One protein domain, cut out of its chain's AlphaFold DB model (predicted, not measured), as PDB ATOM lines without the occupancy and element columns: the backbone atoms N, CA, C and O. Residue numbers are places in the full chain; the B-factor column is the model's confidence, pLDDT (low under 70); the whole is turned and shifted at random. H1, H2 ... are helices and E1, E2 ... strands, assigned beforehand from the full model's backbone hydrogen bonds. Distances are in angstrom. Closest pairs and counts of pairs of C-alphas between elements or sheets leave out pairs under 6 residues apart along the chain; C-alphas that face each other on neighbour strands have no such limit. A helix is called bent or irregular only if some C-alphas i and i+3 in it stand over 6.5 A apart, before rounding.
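Overview. This is residues 34 to 181 of the 193 residues of the protein "Unannotated protein" of freshwater metagenome (UniProt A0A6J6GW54). A strongly twisted wall of eight antiparallel strands has the long helix H4 and the short H2 over one face, while the other face has no named helix on it and is crossed by part of the last stretch, around residues 162 to 167. H1 lies beyond the sheet at the E1 end, and H3 makes a corner with H2. The printed part has 148 residues, with four named helices and eight named strands in the order E1 H1 E2 H2 H3 H4 E3 E4 E5 E6 E7 E8; the sheet's order is E1 E2 E3 E4 E5 E6 E8 E7. The class is mixed, helices and strands, with 71 residues, under half, in named elements. The whole is compact, with a radius of gyration of the C-alphas of 14.9 A and spans of 42 by 31 by 27 A.

Along the chain. E1 is residues 35 to 37, beginning at C-alpha 35 at (329.005, 160.873, 215.374). H1, residues 48 to 51, and E2, residues 57 to 60, follow. H2 is residues 63 to 68 and H3 residues 71 to 75. H3 is irregular, with C-alphas 72 and 75 at 7.0 A. H4, residues 77 to 94, is the longest helix at 25.6 A, from C-alpha 77 at (344.465, 177.935, 207.398). E3, residues 98 to 103, is 14.9 A long; E4, residues 110 to 114, is 13.3 A. E5 is residues 123 to 126, E6 residues 129 to 132. E7, residues 140 to 144, is 13.3 A long. E8, residues 147 to 153, is 19.3 A long and ends at C-alpha 153 at (345.319, 170.719, 193.758).

Arrangement. In the sheet, E1 and E7 are the edge strands. E1 and E2 are antiparallel, with N 37 and O 57 at 2.9 A. Between E2 and E3, N 60 and O 101 are 2.9 A apart. E3, E4, E5 and E6 form a meander, each strand the antiparallel neighbour of the one before. In its hairpins, N 111 and O 102 are at 2.8 A, N 125 and O 110 at 2.8 A, and N 124 and O 131 at 2.8 A. E6 and E8 have N 132 and O 150 at 2.8 A. E7 and E8 are a hairpin, with N 142 and O 149 at 2.8 A. H4 is on the sheet over E5 and E6, at a height of 8.3 A, and runs along the strands, at 8 degrees to E5 on the local plane. Its closest C-alphas to E6 are those of Val 83 and Ile 130, 7.4 A apart. H4 and E8 are near each other. H2 is on the same face, over E3 at a height of 9.0 A, with the C-alphas of Ala 66 and Leu 101 closest at 6.8 A. H2 and H4 are close but not clearly touching, the C-alphas of Leu 67 and His 80 being 6.6 A apart, at a shallow tilt of 25 degrees, opposite ways. H2 and H3 touch only at the corner, with the C-alphas of Leu 68 and Gly 74 closest at 4.0 A. H3 is not on the sheet. H1 is only just not on the sheet, with 4 pairs of C-alphas within 10 A; the closest C-alphas of H1 and E1 are those of Ala 50 and Trp 36, 6.8 A apart. In H2 and H4 every O i to N i+4 pair is within hydrogen-bond range; in H3 0 of 1 is, with 1 of 2 O i to N i+3 pairs, and H1 is too short for an i+4 pair.

Size, cuts and confidence. The two C-alphas farthest apart are those of Pro 48 and Lys 137, at 44.2 A. The printed part has no cut. No link between named elements is long. Residues 154 to 181 hold no named element, and their C-alphas lie 9 to 22 A from the mean of all C-alphas. From edge to edge of the sheet the strands' lines turn by 141 degrees. The mean pLDDT of the printed part is 76.2; 51 residues are under 70, among them residues 45 to 55, 104 to 108 and 156 to 174.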
ATOM      1  N   GLN A  34     332.200 163.662 215.312       64.81
ATOM      2  CA  GLN A  34     331.345 163.716 216.497       64.81
ATOM      3  C   GLN A  34     330.438 162.485 216.597       64.81
ATOM      4  O   GLN A  34     330.242 161.951 217.684       64.81
ATOM      5  N   ILE A  35     329.930 162.009 215.456       69.75
ATOM      6  CA  ILE A  35     329.005 160.873 215.374       69.75
ATOM      7  C   ILE A  35     329.647 159.766 214.541       69.75
ATOM      8  O   ILE A  35     330.138 160.021 213.438       69.75
ATOM      9  N   TRP A  36     329.670 158.547 215.081       73.25
ATOM     10  CA  TRP A  36     330.319 157.392 214.469       73.25
ATOM     11  C   TRP A  36     329.244 156.404 214.051       73.25
ATOM     12  O   TRP A  36     328.494 155.911 214.888       73.25
ATOM     13  N   VAL A  37     329.157 156.127 212.755       71.75
ATOM     14  CA  VAL A  37     328.048 155.362 212.179       71.75
ATOM     15  C   VAL A  37     328.589 154.158 211.438       71.75
ATOM     16  O   VAL A  37     329.484 154.278 210.594       71.75
ATOM     17  N   ASN A  38     328.020 152.990 211.711       72.44
ATOM     18  CA  ASN A  38     328.283 151.801 210.917       72.44
ATOM     19  C   ASN A  38     327.610 151.954 209.543       72.44
ATOM     20  O   ASN A  38     326.389 152.027 209.472       72.44
ATOM     21  N   PRO A  39     328.355 151.994 208.425       65.88
ATOM     22  CA  PRO A  39     327.749 152.240 207.118       65.88
ATOM     23  C   PRO A  39     326.924 151.059 206.584       65.88
ATOM     24  O   PRO A  39     326.264 151.212 205.561       65.88
ATOM     25  N   GLN A  40     326.992 149.883 207.220       65.75
ATOM     26  CA  GLN A  40     326.158 148.725 206.899       65.75
ATOM     27  C   GLN A  40     324.899 148.662 207.770       65.75
ATOM     28  O   GLN A  40     323.810 148.476 207.232       65.75
ATOM     29  N   THR A  41     325.037 148.797 209.095       65.56
ATOM     30  CA  THR A  41     323.905 148.671 210.038       65.56
ATOM     31  C   THR A  41     323.204 149.999 210.329       65.56
ATOM     32  O   THR A  41     322.068 149.996 210.785       65.56
ATOM     33  N   HIS A  42     323.846 151.129 210.026       63.91
ATOM     34  CA  HIS A  42     323.441 152.498 210.385       63.91
ATOM     35  C   HIS A  42     323.308 152.750 211.891       63.91
ATOM     36  O   HIS A  42     322.755 153.765 212.306       63.91
ATOM     37  N   GLU A  43     323.850 151.856 212.714       67.75
ATOM     38  CA  GLU A  43     323.924 152.059 214.153       67.75
ATOM     39  C   GLU A  43     324.944 153.152 214.469       67.75
ATOM     40  O   GLU A  43     326.067 153.148 213.944       67.75
ATOM     41  N   ILE A  44     324.549 154.071 215.351       71.88
ATOM     42  CA  ILE A  44     325.488 154.974 216.004       71.88
ATOM     43  C   ILE A  44     326.206 154.193 217.089       71.88
ATOM     44  O   ILE A  44     325.580 153.646 217.995       71.88
ATOM     45  N   LEU A  45     327.529 154.184 217.008       69.25
ATOM     46  CA  LEU A  45     328.391 153.581 218.009       69.25
ATOM     47  C   LEU A  45     329.095 154.676 218.807       69.25
ATOM     48  O   LEU A  45     329.397 155.753 218.292       69.25
ATOM     49  N   SER A  46     329.362 154.402 220.080       67.00
ATOM     50  CA  SER A  46     330.098 155.310 220.960       67.00
ATOM     51  C   SER A  46     331.007 154.532 221.911       67.00
ATOM     52  O   SER A  46     330.799 153.345 222.160       67.00
ATOM     53  N   GLY A  47     332.042 155.197 222.427       65.06
ATOM     54  CA  GLY A  47     332.973 154.590 223.378       65.06
ATOM     55  C   GLY A  47     333.847 153.477 222.768       65.06
ATOM     56  O   GLY A  47     334.147 153.516 221.575       65.06
ATOM     57  N   PRO A  48     334.264 152.471 223.565       60.38
ATOM     58  CA  PRO A  48     335.262 151.474 223.158       60.38
ATOM     59  C   PRO A  48     334.897 150.647 221.915       60.38
ATOM     60  O   PRO A  48     335.778 150.210 221.177       60.38
ATOM     61  N   GLU A  49     333.603 150.432 221.672       61.50
ATOM     62  CA  GLU A  49     333.107 149.713 220.491       61.50
ATOM     63  C   GLU A  49     333.317 150.510 219.200       61.50
ATOM     64  O   GLU A  49     333.586 149.937 218.142       61.50
ATOM     65  N   ALA A  50     333.235 151.839 219.297       64.44
ATOM     66  CA  ALA A  50     333.496 152.737 218.187       64.44
ATOM     67  C   ALA A  50     335.001 152.760 217.868       64.44
ATOM     68  O   ALA A  50     335.390 152.537 216.722       64.44
ATOM     69  N   ASP A  51     335.849 152.916 218.892       60.88
ATOM     70  CA  ASP A  51     337.315 152.956 218.760       60.88
ATOM     71  C   ASP A  51     337.904 151.680 218.133       60.88
ATOM     72  O   ASP A  51     338.892 151.732 217.396       60.88
ATOM     73  N   ALA A  52     337.282 150.525 218.388       58.75
ATOM     74  CA  ALA A  52     337.699 149.240 217.830       58.75
ATOM     75  C   ALA A  52     337.324 149.055 216.344       58.75
ATOM     76  O   ALA A  52     337.870 148.170 215.675       58.75
ATOM     77  N   ASN A  53     336.408 149.864 215.800       61.06
ATOM     78  CA  ASN A  53     335.864 149.678 214.458       61.06
ATOM     79  C   ASN A  53     336.387 150.732 213.468       61.06
ATOM     80  O   ASN A  53     335.819 151.801 213.263       61.06
ATOM     81  N   ALA A  54     337.455 150.372 212.757       59.81
ATOM     82  CA  ALA A  54     338.112 151.243 211.780       59.81
ATOM     83  C   ALA A  54     337.291 151.543 210.505       59.81
ATOM     84  O   ALA A  54     337.797 152.237 209.627       59.81
ATOM     85  N   LYS A  55     336.079 150.992 210.348       67.94
ATOM     86  CA  LYS A  55     335.236 151.156 209.145       67.94
ATOM     87  C   LYS A  55     334.046 152.099 209.356       67.94
ATOM     88  O   LYS A  55     333.185 152.184 208.479       67.94
ATOM     89  N   LEU A  56     333.965 152.749 210.515       70.31
ATOM     90  CA  LEU A  56     332.877 153.666 210.827       70.31
ATOM     91  C   LEU A  56     333.014 154.965 210.040       70.31
ATOM     92  O   LEU A  56     334.111 155.484 209.832       70.31
ATOM     93  N   ARG A  57     331.870 155.496 209.610       75.38
ATOM     94  CA  ARG A  57     331.793 156.846 209.066       75.38
ATOM     95  C   ARG A  57     331.748 157.838 210.210       75.38
ATOM     96  O   ARG A  57     330.992 157.649 211.158       75.38
ATOM     97  N   HIS A  58     332.529 158.901 210.094       76.62
ATOM     98  CA  HIS A  58     332.617 159.935 211.114       76.62
ATOM     99  C   HIS A  58     331.981 161.221 210.600       76.62
ATOM    100  O   HIS A  58     332.585 161.877 209.751       76.62
ATOM    101  N   TYR A  59     330.792 161.560 211.092       74.31
ATOM    102  CA  TYR A  59     329.985 162.676 210.597       74.31
ATOM    103  C   TYR A  59     330.271 163.994 211.323       74.31
ATOM    104  O   TYR A  59     330.635 164.014 212.506       74.31
ATOM    105  N   PHE A  60     330.062 165.086 210.587       74.75
ATOM    106  CA  PHE A  60     330.139 166.474 211.033       74.75
ATOM    107  C   PHE A  60     329.000 167.283 210.410       74.75
ATOM    108  O   PHE A  60     328.671 167.092 209.237       74.75
ATOM    109  N   THR A  61     328.453 168.217 211.185       69.50
ATOM    110  CA  THR A  61     327.490 169.236 210.731       69.50
ATOM    111  C   THR A  61     328.164 170.536 210.298       69.50
ATOM    112  O   THR A  61     327.548 171.346 209.612       69.50
ATOM    113  N   ASP A  62     329.423 170.744 210.689       80.12
ATOM    114  CA  ASP A  62     330.165 171.975 210.444       80.12
ATOM    115  C   ASP A  62     331.450 171.703 209.643       80.12
ATOM    116  O   ASP A  62     332.245 170.805 209.950       80.12
ATOM    117  N   ILE A  63     331.648 172.490 208.581       81.25
ATOM    118  CA  ILE A  63     332.799 172.366 207.677       81.25
ATOM    119  C   ILE A  63     334.102 172.691 208.410       81.25
ATOM    120  O   ILE A  63     335.116 172.027 208.188       81.25
ATOM    121  N   ASP A  64     334.103 173.710 209.266       82.06
ATOM    122  CA  ASP A  64     335.297 174.141 209.982       82.06
ATOM    123  C   ASP A  64     335.722 173.091 211.002       82.06
ATOM    124  O   ASP A  64     336.907 172.760 211.074       82.06
ATOM    125  N   GLU A  65     334.774 172.483 211.710       82.00
ATOM    126  CA  GLU A  65     335.054 171.359 212.600       82.00
ATOM    127  C   GLU A  65     335.615 170.144 211.856       82.00
ATOM    128  O   GLU A  65     336.626 169.573 212.280       82.00
ATOM    129  N   ALA A  66     335.012 169.771 210.722       81.56
ATOM    130  CA  ALA A  66     335.493 168.667 209.894       81.56
ATOM    131  C   ALA A  66     336.936 168.905 209.423       81.56
ATOM    132  O   ALA A  66     337.779 168.002 209.470       81.56
ATOM    133  N   LEU A  67     337.242 170.140 209.011       83.44
ATOM    134  CA  LEU A  67     338.580 170.540 208.588       83.44
ATOM    135  C   LEU A  67     339.575 170.524 209.754       83.44
ATOM    136  O   LEU A  67     340.652 169.956 209.609       83.44
ATOM    137  N   LEU A  68     339.213 171.040 210.933       82.56
ATOM    138  CA  LEU A  68     340.058 170.975 212.136       82.56
ATOM    139  C   LEU A  68     340.401 169.529 212.537       82.56
ATOM    140  O   LEU A  68     341.477 169.270 213.078       82.56
ATOM    141  N   LYS A  69     339.510 168.573 212.251       77.12
ATOM    142  CA  LYS A  69     339.700 167.137 212.519       77.12
ATOM    143  C   LYS A  69     340.316 166.360 211.358       77.12
ATOM    144  O   LYS A  69     340.452 165.140 211.435       77.12
ATOM    145  N   TRP A  70     340.783 167.045 210.315       75.19
ATOM    146  CA  TRP A  70     341.423 166.439 209.146       75.19
ATOM    147  C   TRP A  70     342.863 165.935 209.401       75.19
ATOM    148  O   TRP A  70     343.582 165.512 208.488       75.19
ATOM    149  N   GLY A  71     343.287 165.909 210.665       74.25
ATOM    150  CA  GLY A  71     344.614 165.478 211.087       74.25
ATOM    151  C   GLY A  71     345.652 166.540 210.743       74.25
ATOM    152  O   GLY A  71     345.528 167.690 211.148       74.25
ATOM    153  N   ALA A  72     346.662 166.159 209.964       65.62
ATOM    154  CA  ALA A  72     347.805 166.996 209.592       65.62
ATOM    155  C   ALA A  72     347.447 168.384 209.040       65.62
ATOM    156  O   ALA A  72     348.098 169.374 209.358       65.62
ATOM    157  N   PHE A  73     346.413 168.444 208.200       74.19
ATOM    158  CA  PHE A  73     345.975 169.682 207.565       74.19
ATOM    159  C   PHE A  73     345.060 170.517 208.457       74.19
ATOM    160  O   PHE A  73     344.805 171.661 208.106       74.19
ATOM    161  N   GLY A  74     344.618 169.997 209.610       74.94
ATOM    162  CA  GLY A  74     343.643 170.664 210.474       74.94
ATOM    163  C   GLY A  74     344.119 171.988 211.070       74.94
ATOM    164  O   GLY A  74     343.307 172.808 211.485       74.94
ATOM    165  N   THR A  75     345.426 172.245 211.076       76.50
ATOM    166  CA  THR A  75     345.995 173.536 211.489       76.50
ATOM    167  C   THR A  75     346.347 174.446 210.309       76.50
ATOM    168  O   THR A  75     346.814 175.568 210.519       76.50
ATOM    169  N   ASP A  76     346.138 174.006 209.065       80.81
ATOM    170  CA  ASP A  76     346.524 174.755 207.872       80.81
ATOM    171  C   ASP A  76     345.392 175.652 207.358       80.81
ATOM    172  O   ASP A  76     344.522 175.270 206.569       80.81
ATOM    173  N   LYS A  77     345.456 176.919 207.770       82.81
ATOM    174  CA  LYS A  77     344.465 177.935 207.398       82.81
ATOM    175  C   LYS A  77     344.365 178.165 205.885       82.81
ATOM    176  O   LYS A  77     343.281 178.515 205.416       82.81
ATOM    177  N   LYS A  78     345.448 177.985 205.119       81.69
ATOM    178  CA  LYS A  78     345.453 178.225 203.663       81.69
ATOM    179  C   LYS A  78     344.743 177.098 202.933       81.69
ATOM    180  O   LYS A  78     343.901 177.355 202.071       81.69
ATOM    181  N   VAL A  79     345.028 175.858 203.324       82.94
ATOM    182  CA  VAL A  79     344.313 174.681 202.824       82.94
ATOM    183  C   VAL A  79     342.824 174.796 203.154       82.94
ATOM    184  O   VAL A  79     341.997 174.643 202.255       82.94
ATOM    185  N   HIS A  80     342.474 175.181 204.384       86.62
ATOM    186  CA  HIS A  80     341.076 175.383 204.780       86.62
ATOM    187  C   HIS A  80     340.387 176.468 203.939       86.62
ATOM    188  O   HIS A  80     339.286 176.253 203.437       86.62
ATOM    189  N   ALA A  81     341.030 177.624 203.738       86.06
ATOM    190  CA  ALA A  81     340.475 178.705 202.924       86.06
ATOM    191  C   ALA A  81     340.203 178.258 201.480       86.06
ATOM    192  O   ALA A  81     339.110 178.494 200.960       86.06
ATOM    193  N   LYS A  82     341.151 177.550 200.850       87.94
ATOM    194  CA  LYS A  82     340.979 177.046 199.481       87.94
ATOM    195  C   LYS A  82     339.856 176.014 199.390       87.94
ATOM    196  O   LYS A  82     339.044 176.092 198.471       87.94
ATOM    197  N   VAL A  83     339.762 175.098 200.357       89.38
ATOM    198  CA  VAL A  83     338.660 174.126 200.421       89.38
ATOM    199  C   VAL A  83     337.312 174.839 200.523       89.38
ATOM    200  O   VAL A  83     336.430 174.556 199.717       89.38
ATOM    201  N   ARG A  84     337.161 175.823 201.422       89.69
ATOM    202  CA  ARG A  84     335.908 176.593 201.559       89.69
ATOM    203  C   ARG A  84     335.497 177.277 200.260       89.69
ATOM    204  O   ARG A  84     334.327 177.236 199.894       89.69
ATOM    205  N   VAL A  85     336.444 177.894 199.552       91.25
ATOM    206  CA  VAL A  85     336.163 178.537 198.258       91.25
ATOM    207  C   VAL A  85     335.649 177.517 197.246       91.25
ATOM    208  O   VAL A  85     334.677 177.793 196.547       91.25
ATOM    209  N   ILE A  86     336.269 176.339 197.166       91.56
ATOM    210  CA  ILE A  86     335.856 175.297 196.218       91.56
ATOM    211  C   ILE A  86     334.473 174.758 196.582       91.56
ATOM    212  O   ILE A  86     333.614 174.673 195.711       91.56
ATOM    213  N   LEU A  87     334.223 174.478 197.861       91.50
ATOM    214  CA  LEU A  87     332.927 174.008 198.349       91.50
ATOM    215  C   LEU A  87     331.796 175.011 198.081       91.50
ATOM    216  O   LEU A  87     330.753 174.620 197.572       91.50
ATOM    217  N   ARG A  88     332.019 176.314 198.294       91.44
ATOM    218  CA  ARG A  88     331.040 177.357 197.924       91.44
ATOM    219  C   ARG A  88     330.751 177.394 196.426       91.44
ATOM    220  O   ARG A  88     329.622 177.656 196.026       91.44
ATOM    221  N   LYS A  89     331.761 177.147 195.585       92.44
ATOM    222  CA  LYS A  89     331.548 177.049 194.136       92.44
ATOM    223  C   LYS A  89     330.753 175.794 193.779       92.44
ATOM    224  O   LYS A  89     329.876 175.889 192.936       92.44
ATOM    225  N   VAL A  90     330.998 174.665 194.448       91.12
ATOM    226  CA  VAL A  90     330.180 173.449 194.293       91.12
ATOM    227  C   VAL A  90     328.720 173.731 194.650       91.12
ATOM    228  O   VAL A  90     327.851 173.409 193.844       91.12
ATOM    229  N   GLU A  91     328.449 174.390 195.784       90.62
ATOM    230  CA  GLU A  91     327.082 174.792 196.157       90.62
ATOM    231  C   GLU A  91     326.428 175.665 195.081       90.62
ATOM    232  O   GLU A  91     325.300 175.411 194.668       90.62
ATOM    233  N   ALA A  92     327.147 176.683 194.599       89.94
ATOM    234  CA  ALA A  92     326.642 177.597 193.580       89.94
ATOM    235  C   ALA A  92     326.369 176.896 192.240       89.94
ATOM    236  O   ALA A  92     325.365 177.182 191.597       89.94
ATOM    237  N   THR A  93     327.241 175.976 191.821       90.31
ATOM    238  CA  THR A  93     327.087 175.227 190.565       90.31
ATOM    239  C   THR A  93     325.953 174.208 190.637       90.31
ATOM    240  O   THR A  93     325.256 174.014 189.647       90.31
ATOM    241  N   LEU A  94     325.761 173.559 191.789       88.06
ATOM    242  CA  LEU A  94     324.691 172.579 191.987       88.06
ATOM    243  C   LEU A  94     323.352 173.213 192.382       88.06
ATOM    244  O   LEU A  94     322.332 172.538 192.312       88.06
ATOM    245  N   GLY A  95     323.344 174.477 192.815       88.25
ATOM    246  CA  GLY A  95     322.152 175.124 193.367       88.25
ATOM    247  C   GLY A  95     321.697 174.525 194.702       88.25
ATOM    248  O   GLY A  95     320.551 174.721 195.089       88.25
ATOM    249  N   SER A  96     322.582 173.807 195.400       85.50
ATOM    250  CA  SER A  96     322.266 173.007 196.587       85.50
ATOM    251  C   SER A  96     323.249 173.302 197.715       85.50
ATOM    252  O   SER A  96     324.422 173.588 197.464       85.50
ATOM    253  N   LYS A  97     322.785 173.245 198.964       86.38
ATOM    254  CA  LYS A  97     323.625 173.492 200.143       86.38
ATOM    255  C   LYS A  97     324.335 172.235 200.594       86.38
ATOM    256  O   LYS A  97     323.773 171.148 200.510       86.38
ATOM    257  N   ILE A  98     325.567 172.393 201.071       85.19
ATOM    258  CA  ILE A  98     326.278 171.309 201.744       85.19
ATOM    259  C   ILE A  98     325.512 170.962 203.015       85.19
ATOM    260  O   ILE A  98     325.204 171.844 203.813       85.19
ATOM    261  N   GLU A  99     325.198 169.682 203.165       77.94
ATOM    262  CA  GLU A  99     324.398 169.172 204.280       77.94
ATOM    263  C   GLU A  99     325.269 168.381 205.255       77.94
ATOM    264  O   GLU A  99     325.191 168.586 206.463       77.94
ATOM    265  N   GLU A 100     326.145 167.512 204.741       74.38
ATOM    266  CA  GLU A 100     326.950 166.632 205.583       74.38
ATOM    267  C   GLU A 100     328.397 166.539 205.106       74.38
ATOM    268  O   GLU A 100     328.718 166.577 203.909       74.38
ATOM    269  N   LEU A 101     329.280 166.332 206.082       79.88
ATOM    270  CA  LEU A 101     330.668 165.963 205.864       79.88
ATOM    271  C   LEU A 101     330.965 164.692 206.644       79.88
ATOM    272  O   LEU A 101     330.635 164.601 207.825       79.88
ATOM    273  N   PHE A 102     331.624 163.719 206.017       75.06
ATOM    274  CA  PHE A 102     332.043 162.523 206.741       75.06
ATOM    275  C   PHE A 102     333.376 161.947 206.279       75.06
ATOM    276  O   PHE A 102     333.666 161.871 205.085       75.06
ATOM    277  N   PHE A 103     334.178 161.473 207.233       75.62
ATOM    278  CA  PHE A 103     335.304 160.595 206.919       75.62
ATOM    279  C   PHE A 103     334.804 159.166 206.729       75.62
ATOM    280  O   PHE A 103     334.000 158.685 207.522       75.62
ATOM    281  N   LEU A 104     335.301 158.474 205.704       69.38
ATOM    282  CA  LEU A 104     335.013 157.046 205.507       69.38
ATOM    283  C   LEU A 104     335.667 156.126 206.544       69.38
ATOM    284  O   LEU A 104     335.177 155.028 206.779       69.38
ATOM    285  N   ASP A 105     336.822 156.547 207.044       67.31
ATOM    286  CA  ASP A 105     337.611 155.900 208.081       67.31
ATOM    287  C   ASP A 105     338.629 156.926 208.607       67.31
ATOM    288  O   ASP A 105     338.763 158.031 208.064       67.31
ATOM    289  N   THR A 106     339.402 156.551 209.624       65.62
ATOM    290  CA  THR A 106     340.379 157.424 210.298       65.62
ATOM    291  C   THR A 106     341.520 157.937 209.406       65.62
ATOM    292  O   THR A 106     342.261 158.835 209.812       65.62
ATOM    293  N   LYS A 107     341.685 157.389 208.194       64.12
ATOM    294  CA  LYS A 107     342.759 157.680 207.226       64.12
ATOM    295  C   LYS A 107     342.252 158.067 205.834       64.12
ATOM    296  O   LYS A 107     343.065 158.456 204.984       64.12
ATOM    297  N   SER A 108     340.948 158.023 205.600       66.06
ATOM    298  CA  SER A 108     340.304 158.335 204.328       66.06
ATOM    299  C   SER A 108     339.924 159.817 204.214       66.06
ATOM    300  O   SER A 108     340.205 160.633 205.092       66.06
ATOM    301  N   TYR A 109     339.380 160.189 203.058       71.50
ATOM    302  CA  TYR A 109     338.980 161.550 202.687       71.50
ATOM    303  C   TYR A 109     337.728 162.015 203.438       71.50
ATOM    304  O   TYR A 109     336.931 161.183 203.875       71.50
ATOM    305  N   VAL A 110     337.530 163.337 203.511       78.75
ATOM    306  CA  VAL A 110     336.212 163.911 203.831       78.75
ATOM    307  C   VAL A 110     335.359 163.807 202.571       78.75
ATOM    308  O   VAL A 110     335.707 164.387 201.541       78.75
ATOM    309  N   ALA A 111     334.274 163.050 202.624       81.56
ATOM    310  CA  ALA A 111     333.209 163.126 201.638       81.56
ATOM    311  C   ALA A 111     332.270 164.276 202.008       81.56
ATOM    312  O   ALA A 111     331.988 164.481 203.186       81.56
ATOM    313  N   VAL A 112     331.801 165.000 200.999       85.00
ATOM    314  CA  VAL A 112     330.851 166.103 201.149       85.00
ATOM    315  C   VAL A 112     329.614 165.791 200.327       85.00
ATOM    316  O   VAL A 112     329.735 165.407 199.157       85.00
ATOM    317  N   THR A 113     328.446 165.962 200.930       83.56
ATOM    318  CA  THR A 113     327.132 165.792 200.300       83.56
ATOM    319  C   THR A 113     326.386 167.122 200.294       83.56
ATOM    320  O   THR A 113     326.701 168.037 201.059       83.56
ATOM    321  N   THR A 114     325.406 167.243 199.405       82.88
ATOM    322  CA  THR A 114     324.434 168.344 199.431       82.88
ATOM    323  C   THR A 114     323.037 167.821 199.723       82.88
ATOM    324  O   THR A 114     322.780 166.636 199.498       82.88
ATOM    325  N   VAL A 115     322.136 168.715 200.128       78.12
ATOM    326  CA  VAL A 115     320.719 168.410 200.404       78.12
ATOM    327  C   VAL A 115     320.085 167.603 199.262       78.12
ATOM    328  O   VAL A 115     319.447 166.579 199.479       78.12
ATOM    329  N   ASP A 116     320.351 167.995 198.015       76.31
ATOM    330  CA  ASP A 116     319.736 167.357 196.838       76.31
ATOM    331  C   ASP A 116     320.531 166.161 196.294       76.31
ATOM    332  O   ASP A 116     320.141 165.527 195.313       76.31
ATOM    333  N   SER A 117     321.676 165.837 196.900       71.75
ATOM    334  CA  SER A 117     322.540 164.751 196.425       71.75
ATOM    335  C   SER A 117     322.059 163.364 196.840       71.75
ATOM    336  O   SER A 117     322.661 162.369 196.429       71.75
ATOM    337  N   ASN A 118     321.011 163.275 197.669       68.69
ATOM    338  CA  ASN A 118     320.552 162.019 198.262       68.69
ATOM    339  C   ASN A 118     321.712 161.270 198.955       68.69
ATOM    340  O   ASN A 118     321.893 160.063 198.787       68.69
ATOM    341  N   HIS A 119     322.563 162.026 199.660       66.81
ATOM    342  CA  HIS A 119     323.789 161.565 200.326       66.81
ATOM    343  C   HIS A 119     324.845 160.932 199.403       66.81
ATOM    344  O   HIS A 119     325.792 160.285 199.867       66.81
ATOM    345  N   ALA A 120     324.733 161.118 198.088       74.81
ATOM    346  CA  ALA A 120     325.819 160.815 197.174       74.81
ATOM    347  C   ALA A 120     326.919 161.872 197.326       74.81
ATOM    348  O   ALA A 120     326.665 163.073 197.290       74.81
ATOM    349  N   GLY A 121     328.171 161.429 197.457       80.75
ATOM    350  CA  GLY A 121     329.295 162.360 197.517       80.75
ATOM    351  C   GLY A 121     329.342 163.245 196.265       80.75
ATOM    352  O   GLY A 121     329.315 162.739 195.136       80.75
ATOM    353  N   VAL A 122     329.426 164.558 196.471       86.50
ATOM    354  CA  VAL A 122     329.606 165.562 195.410       86.50
ATOM    355  C   VAL A 122     331.028 166.110 195.375       86.50
ATOM    356  O   VAL A 122     331.495 166.550 194.319       86.50
ATOM    357  N   ALA A 123     331.730 166.047 196.508       89.25
ATOM    358  CA  ALA A 123     333.138 166.386 196.624       89.25
ATOM    359  C   ALA A 123     333.864 165.445 197.594       89.25
ATOM    360  O   ALA A 123     333.277 164.913 198.537       89.25
ATOM    361  N   TRP A 124     335.162 165.261 197.360       87.50
ATOM    362  CA  TRP A 124     336.037 164.423 198.174       87.50
ATOM    363  C   TRP A 124     337.345 165.146 198.439       87.50
ATOM    364  O   TRP A 124     338.147 165.372 197.529       87.50
ATOM    365  N   ILE A 125     337.556 165.499 199.699       85.00
ATOM    366  CA  ILE A 125     338.717 166.243 200.163       85.00
ATOM    367  C   ILE A 125     339.771 165.237 200.630       85.00
ATOM    368  O   ILE A 125     339.589 164.520 201.618       85.00
ATOM    369  N   HIS A 126     340.876 165.161 199.896       79.56
ATOM    370  CA  HIS A 126     341.970 164.224 200.123       79.56
ATOM    371  C   HIS A 126     343.304 164.968 200.289       79.56
ATOM    372  O   HIS A 126     343.408 166.178 200.099       79.56
ATOM    373  N   ARG A 127     344.358 164.240 200.662       73.06
ATOM    374  CA  ARG A 127     345.720 164.767 200.842       73.06
ATOM    375  C   ARG A 127     346.154 165.577 199.621       73.06
ATOM    376  O   ARG A 127     346.320 165.007 198.543       73.06
ATOM    377  N   GLY A 128     346.322 166.885 199.808       76.38
ATOM    378  CA  GLY A 128     346.790 167.791 198.762       76.38
ATOM    379  C   GLY A 128     345.827 167.979 197.587       76.38
ATOM    380  O   GLY A 128     346.250 168.500 196.560       76.38
ATOM    381  N   GLN A 129     344.555 167.573 197.695       83.69
ATOM    382  CA  GLN A 129     343.595 167.739 196.601       83.69
ATOM    383  C   GLN A 129     342.130 167.720 197.040       83.69
ATOM    384  O   GLN A 129     341.768 167.135 198.058       83.69
ATOM    385  N   ILE A 130     341.264 168.274 196.204       88.25
ATOM    386  CA  ILE A 130     339.820 168.062 196.273       88.25
ATOM    387  C   ILE A 130     339.318 167.627 194.901       88.25
ATOM    388  O   ILE A 130     339.669 168.226 193.884       88.25
ATOM    389  N   ASN A 131     338.519 166.565 194.881       89.12
ATOM    390  CA  ASN A 131     337.846 166.096 193.676       89.12
ATOM    391  C   ASN A 131     336.367 166.472 193.756       89.12
ATOM    392  O   ASN A 131     335.771 166.316 194.819       89.12
ATOM    393  N   THR A 132     335.762 166.900 192.655       91.00
ATOM    394  CA  THR A 132     334.348 167.294 192.576       91.00
ATOM    395  C   THR A 132     333.639 166.592 191.419       91.00
ATOM    396  O   THR A 132     334.264 166.165 190.449       91.00
ATOM    397  N   ARG A 133     332.312 166.455 191.519       88.44
ATOM    398  CA  ARG A 133     331.442 165.988 190.417       88.44
ATOM    399  C   ARG A 133     331.234 167.023 189.320       88.44
ATOM    400  O   ARG A 133     330.904 166.662 188.199       88.44
ATOM    401  N   VAL A 134     331.397 168.291 189.670       90.38
ATOM    402  CA  VAL A 134     331.170 169.432 188.787       90.38
ATOM    403  C   VAL A 134     332.479 170.130 188.483       90.38
ATOM    404  O   VAL A 134     333.384 170.153 189.324       90.38
ATOM    405  N   GLU A 135     332.564 170.705 187.290       91.62
ATOM    406  CA  GLU A 135     333.712 171.497 186.885       91.62
ATOM    407  C   GLU A 135     333.769 172.792 187.684       91.62
ATOM    408  O   GLU A 135     332.814 173.568 187.729       91.62
ATOM    409  N   ILE A 136     334.926 173.045 188.287       88.69
ATOM    410  CA  ILE A 136     335.232 174.310 188.943       88.69
ATOM    411  C   ILE A 136     336.344 174.987 188.147       88.69
ATOM    412  O   ILE A 136     337.309 174.338 187.750       88.69
ATOM    413  N   LYS A 137     336.260 176.303 187.925       85.38
ATOM    414  CA  LYS A 137     337.319 177.043 187.217       85.38
ATOM    415  C   LYS A 137     338.697 176.755 187.838       85.38
ATOM    416  O   LYS A 137     338.896 177.027 189.024       85.38
ATOM    417  N   GLY A 138     339.627 176.254 187.021       82.19
ATOM    418  CA  GLY A 138     340.984 175.865 187.431       82.19
ATOM    419  C   GLY A 138     341.133 174.402 187.869       82.19
ATOM    420  O   GLY A 138     342.232 173.997 188.238       82.19
ATOM    421  N   SER A 139     340.056 173.617 187.831       89.19
ATOM    422  CA  SER A 139     340.111 172.163 187.998       89.19
ATOM    423  C   SER A 139     340.487 171.467 186.686       89.19
ATOM    424  O   SER A 139     340.279 172.012 185.603       89.19
ATOM    425  N   LEU A 140     341.049 170.262 186.784       88.44
ATOM    426  CA  LEU A 140     341.388 169.418 185.638       88.44
ATOM    427  C   LEU A 140     340.486 168.179 185.614       88.44
ATOM    428  O   LEU A 140     340.245 167.593 186.674       88.44
ATOM    429  N   PRO A 141     340.008 167.747 184.437       90.12
ATOM    430  CA  PRO A 141     339.193 166.548 184.333       90.12
ATOM    431  C   PRO A 141     340.022 165.298 184.638       90.12
ATOM    432  O   PRO A 141     341.212 165.202 184.330       90.12
ATOM    433  N   THR A 142     339.377 164.315 185.243       86.94
ATOM    434  CA  THR A 142     339.947 163.007 185.550       86.94
ATOM    435  C   THR A 142     338.832 161.965 185.575       86.94
ATOM    436  O   THR A 142     337.672 162.287 185.829       86.94
ATOM    437  N   GLU A 143     339.157 160.710 185.287       85.19
ATOM    438  CA  GLU A 143     338.169 159.639 185.189       85.19
ATOM    439  C   GLU A 143     338.419 158.554 186.231       85.19
ATOM    440  O   GLU A 143     339.552 158.163 186.514       85.19
ATOM    441  N   SER A 144     337.334 158.034 186.800       81.75
ATOM    442  CA  SER A 144     337.372 156.868 187.677       81.75
ATOM    443  C   SER A 144     336.094 156.061 187.513       81.75
ATOM    444  O   SER A 144     334.995 156.608 187.568       81.75
ATOM    445  N   LYS A 145     336.236 154.747 187.295       80.56
ATOM    446  CA  LYS A 145     335.111 153.809 187.112       80.56
ATOM    447  C   LYS A 145     334.078 154.275 186.065       80.56
ATOM    448  O   LYS A 145     332.878 154.136 186.282       80.56
ATOM    449  N   GLY A 146     334.541 154.855 184.953       79.06
ATOM    450  CA  GLY A 146     333.677 155.335 183.865       79.06
ATOM    451  C   GLY A 146     332.883 156.607 184.182       79.06
ATOM    452  O   GLY A 146     331.935 156.923 183.470       79.06
ATOM    453  N   LYS A 147     333.234 157.325 185.256       82.50
ATOM    454  CA  LYS A 147     332.645 158.620 185.612       82.50
ATOM    455  C   LYS A 147     333.716 159.703 185.573       82.50
ATOM    456  O   LYS A 147     334.845 159.474 186.014       82.50
ATOM    457  N   THR A 148     333.335 160.880 185.091       87.25
ATOM    458  CA  THR A 148     334.182 162.074 185.099       87.25
ATOM    459  C   THR A 148     334.119 162.758 186.459       87.25
ATOM    460  O   THR A 148     333.062 162.859 187.088       87.25
ATOM    461  N   PHE A 149     335.274 163.223 186.907       89.62
ATOM    462  CA  PHE A 149     335.468 164.045 188.087       89.62
ATOM    463  C   PHE A 149     336.408 165.191 187.732       89.62
ATOM    464  O   PHE A 149     337.135 165.140 186.740       89.62
ATOM    465  N   TYR A 150     336.424 166.204 188.582       91.25
ATOM    466  CA  TYR A 150     337.264 167.373 188.414       91.25
ATOM    467  C   TYR A 150     338.174 167.514 189.621       91.25
ATOM    468  O   TYR A 150     337.726 167.600 190.762       91.25
ATOM    469  N   TYR A 151     339.471 167.480 189.370       89.12
ATOM    470  CA  TYR A 151     340.513 167.527 190.379       89.12
ATOM    471  C   TYR A 151     341.026 168.959 190.535       89.12
ATOM    472  O   TYR A 151     341.320 169.636 189.551       89.12
ATOM    473  N   THR A 152     341.180 169.410 191.778       89.25
ATOM    474  CA  THR A 152     341.863 170.662 192.118       89.25
ATOM    475  C   THR A 152     342.960 170.397 193.143       89.25
ATOM    476  O   THR A 152     342.691 169.870 194.226       89.25
ATOM    477  N   ALA A 153     344.191 170.808 192.836       85.56
ATOM    478  CA  ALA A 153     345.319 170.719 193.758       85.56
ATOM    479  C   ALA A 153     345.130 171.653 194.967       85.56
ATOM    480  O   ALA A 153     344.792 172.835 194.820       85.56
ATOM    481  N   LEU A 154     345.400 171.148 196.167       84.56
ATOM    482  CA  LEU A 154     345.523 171.946 197.384       84.56
ATOM    483  C   LEU A 154     347.010 172.214 197.663       84.56
ATOM    484  O   LEU A 154     347.849 171.379 197.329       84.56
ATOM    485  N   PRO A 155     347.352 173.362 198.267       74.81
ATOM    486  CA  PRO A 155     348.740 173.726 198.527       74.81
ATOM    487  C   PRO A 155     349.356 172.800 199.594       74.81
ATOM    488  O   PRO A 155     349.199 173.057 200.779       74.81
ATOM    489  N   ALA A 156     350.042 171.721 199.198       68.44
ATOM    490  CA  ALA A 156     350.639 170.710 200.090       68.44
ATOM    491  C   ALA A 156     352.027 170.243 199.607       68.44
ATOM    492  O   ALA A 156     352.239 170.195 198.398       68.44
ATOM    493  N   VAL A 157     352.956 169.878 200.521       57.00
ATOM    494  CA  VAL A 157     354.363 169.498 200.184       57.00
ATOM    495  C   VAL A 157     354.454 168.408 199.144       57.00
ATOM    496  O   VAL A 157     355.290 168.463 198.249       57.00
ATOM    497  N   SER A 158     353.604 167.400 199.268       56.31
ATOM    498  CA  SER A 158     353.519 166.332 198.291       56.31
ATOM    499  C   SER A 158     352.239 166.516 197.498       56.31
ATOM    500  O   SER A 158     351.150 166.433 198.079       56.31
ATOM    501  N   ALA A 159     352.362 166.693 196.182       54.44
ATOM    502  CA  ALA A 159     351.246 166.465 195.279       54.44
ATOM    503  C   ALA A 159     350.760 165.031 195.522       54.44
ATOM    504  O   ALA A 159     351.453 164.057 195.219       54.44
ATOM    505  N   GLY A 160     349.609 164.898 196.182       58.00
ATOM    506  CA  GLY A 160     349.009 163.597 196.413       58.00
ATOM    507  C   GLY A 160     348.758 162.927 195.067       58.00
ATOM    508  O   GLY A 160     348.387 163.588 194.097       58.00
ATOM    509  N   ARG A 161     348.939 161.606 194.991       67.88
ATOM    510  CA  ARG A 161     348.411 160.844 193.855       67.88
ATOM    511  C   ARG A 161     346.920 161.163 193.728       67.88
ATOM    512  O   ARG A 161     346.224 161.165 194.745       67.88
ATOM    513  N   ILE A 162     346.434 161.368 192.502       67.62
ATOM    514  CA  ILE A 162     345.001 161.538 192.266       67.62
ATOM    515  C   ILE A 162     344.295 160.249 192.692       67.62
ATOM    516  O   ILE A 162     344.401 159.208 192.044       67.62
ATOM    517  N   VAL A 163     343.617 160.312 193.836       67.88
ATOM    518  CA  VAL A 163     342.807 159.226 194.382       67.88
ATOM    519  C   VAL A 163     341.352 159.649 194.309       67.88
ATOM    520  O   VAL A 163     340.947 160.598 194.977       67.88
ATOM    521  N   ILE A 164     340.569 158.919 193.519       69.00
ATOM    522  CA  ILE A 164     339.116 159.066 193.447       69.00
ATOM    523  C   ILE A 164     338.511 157.773 193.964       69.00
ATOM    524  O   ILE A 164     338.515 156.742 193.286       69.00
ATOM    525  N   LYS A 165     338.000 157.829 195.187       65.38
ATOM    526  CA  LYS A 165     337.193 156.764 195.763       65.38
ATOM    527  C   LYS A 165     335.778 157.305 195.870       65.38
ATOM    528  O   LYS A 165     335.488 158.164 196.691       65.38
ATOM    529  N   GLU A 166     334.913 156.841 194.979       66.44
ATOM    530  CA  GLU A 166     333.490 157.116 195.098       66.44
ATOM    531  C   GLU A 166     332.969 156.449 196.374       66.44
ATOM    532  O   GLU A 166     333.200 155.258 196.605       66.44
ATOM    533  N   THR A 167     332.275 157.223 197.199       61.94
ATOM    534  CA  THR A 167     331.487 156.690 198.307       61.94
ATOM    535  C   THR A 167     330.122 156.291 197.780       61.94
ATOM    536  O   THR A 167     329.424 157.169 197.266       61.94
ATOM    537  N   PRO A 168     329.701 155.022 197.910       56.22
ATOM    538  CA  PRO A 168     328.294 154.709 197.733       56.22
ATOM    539  C   PRO A 168     327.483 155.541 198.732       56.22
ATOM    540  O   PRO A 168     327.875 155.664 199.904       56.22
ATOM    541  N   ALA A 169     326.385 156.127 198.249       56.47
ATOM    542  CA  ALA A 169     325.423 156.794 199.112       56.47
ATOM    543  C   ALA A 169     325.001 155.807 200.217       56.47
ATOM    544  O   ALA A 169     324.803 154.622 199.923       56.47
ATOM    545  N   PRO A 170     324.959 156.232 201.489       55.66
ATOM    546  CA  PRO A 170     324.382 155.394 202.528       55.66
ATOM    547  C   PRO A 170     322.913 155.101 202.199       55.66
ATOM    548  O   PRO A 170     322.232 155.932 201.600       55.66
ATOM    549  N   ALA A 171     322.418 153.927 202.593       53.00
ATOM    550  CA  ALA A 171     321.005 153.598 202.400       53.00
ATOM    551  C   ALA A 171     320.090 154.406 203.339       53.00
ATOM    552  O   ALA A 171     318.906 154.530 203.054       53.00
ATOM    553  N   HIS A 172     320.648 154.952 204.429       60.56
ATOM    554  CA  HIS A 172     319.975 155.808 205.406       60.56
ATOM    555  C   HIS A 172     320.905 156.956 205.826       60.56
ATOM    556  O   HIS A 172     322.096 156.738 206.049       60.56
ATOM    557  N   ARG A 173     320.367 158.170 205.941       65.06
ATOM    558  CA  ARG A 173     321.029 159.313 206.579       65.06
ATOM    559  C   ARG A 173     320.905 159.229 208.091       65.06
ATOM    560  O   ARG A 173     320.014 158.559 208.601       65.06
ATOM    561  N   THR A 174     321.775 159.914 208.813       66.31
ATOM    562  CA  THR A 174     321.667 160.017 210.268       66.31
ATOM    563  C   THR A 174     320.966 161.325 210.602       66.31
ATOM    564  O   THR A 174     321.410 162.387 210.181       66.31
ATOM    565  N   CYS A 175     319.867 161.279 211.357       71.00
ATOM    566  CA  CYS A 175     319.275 162.491 211.908       71.00
ATOM    567  C   CYS A 175     320.310 163.160 212.812       71.00
ATOM    568  O   CYS A 175     320.689 162.600 213.836       71.00
ATOM    569  N   MET A 176     320.748 164.366 212.469       66.69
ATOM    570  CA  MET A 176     321.802 165.040 213.232       66.69
ATOM    571  C   MET A 176     321.333 165.536 214.614       66.69
ATOM    572  O   MET A 176     322.168 165.889 215.441       66.69
ATOM    573  N   THR A 177     320.022 165.513 214.891       68.75
ATOM    574  CA  THR A 177     319.438 165.894 216.191       68.75
ATOM    575  C   THR A 177     319.380 164.727 217.175       68.75
ATOM    576  O   THR A 177     319.828 164.857 218.310       68.75
ATOM    577  N   CYS A 178     318.812 163.588 216.767       70.44
ATOM    578  CA  CYS A 178     318.615 162.428 217.652       70.44
ATOM    579  C   CYS A 178     319.489 161.222 217.307       70.44
ATOM    580  O   CYS A 178     319.502 160.242 218.047       70.44
ATOM    581  N   GLY A 179     320.201 161.267 216.185       63.62
ATOM    582  CA  GLY A 179     321.055 160.184 215.727       63.62
ATOM    583  C   GLY A 179     320.329 159.025 215.033       63.62
ATOM    584  O   GLY A 179     320.969 158.086 214.563       63.62
ATOM    585  N   SER A 180     319.002 159.057 214.926       65.75
ATOM    586  CA  SER A 180     318.271 157.958 214.295       65.75
ATOM    587  C   SER A 180     318.581 157.823 212.797       65.75
ATOM    588  O   SER A 180     318.728 158.842 212.117       65.75
ATOM    589  N   PRO A 181     318.633 156.599 212.243       64.50
ATOM    590  CA  PRO A 181     318.723 156.399 210.804       64.50
ATOM    591  C   PRO A 181     317.401 156.794 210.135       64.50
ATOM    592  O   PRO A 181     316.327 156.361 210.545       64.50
TER     593      PRO A 181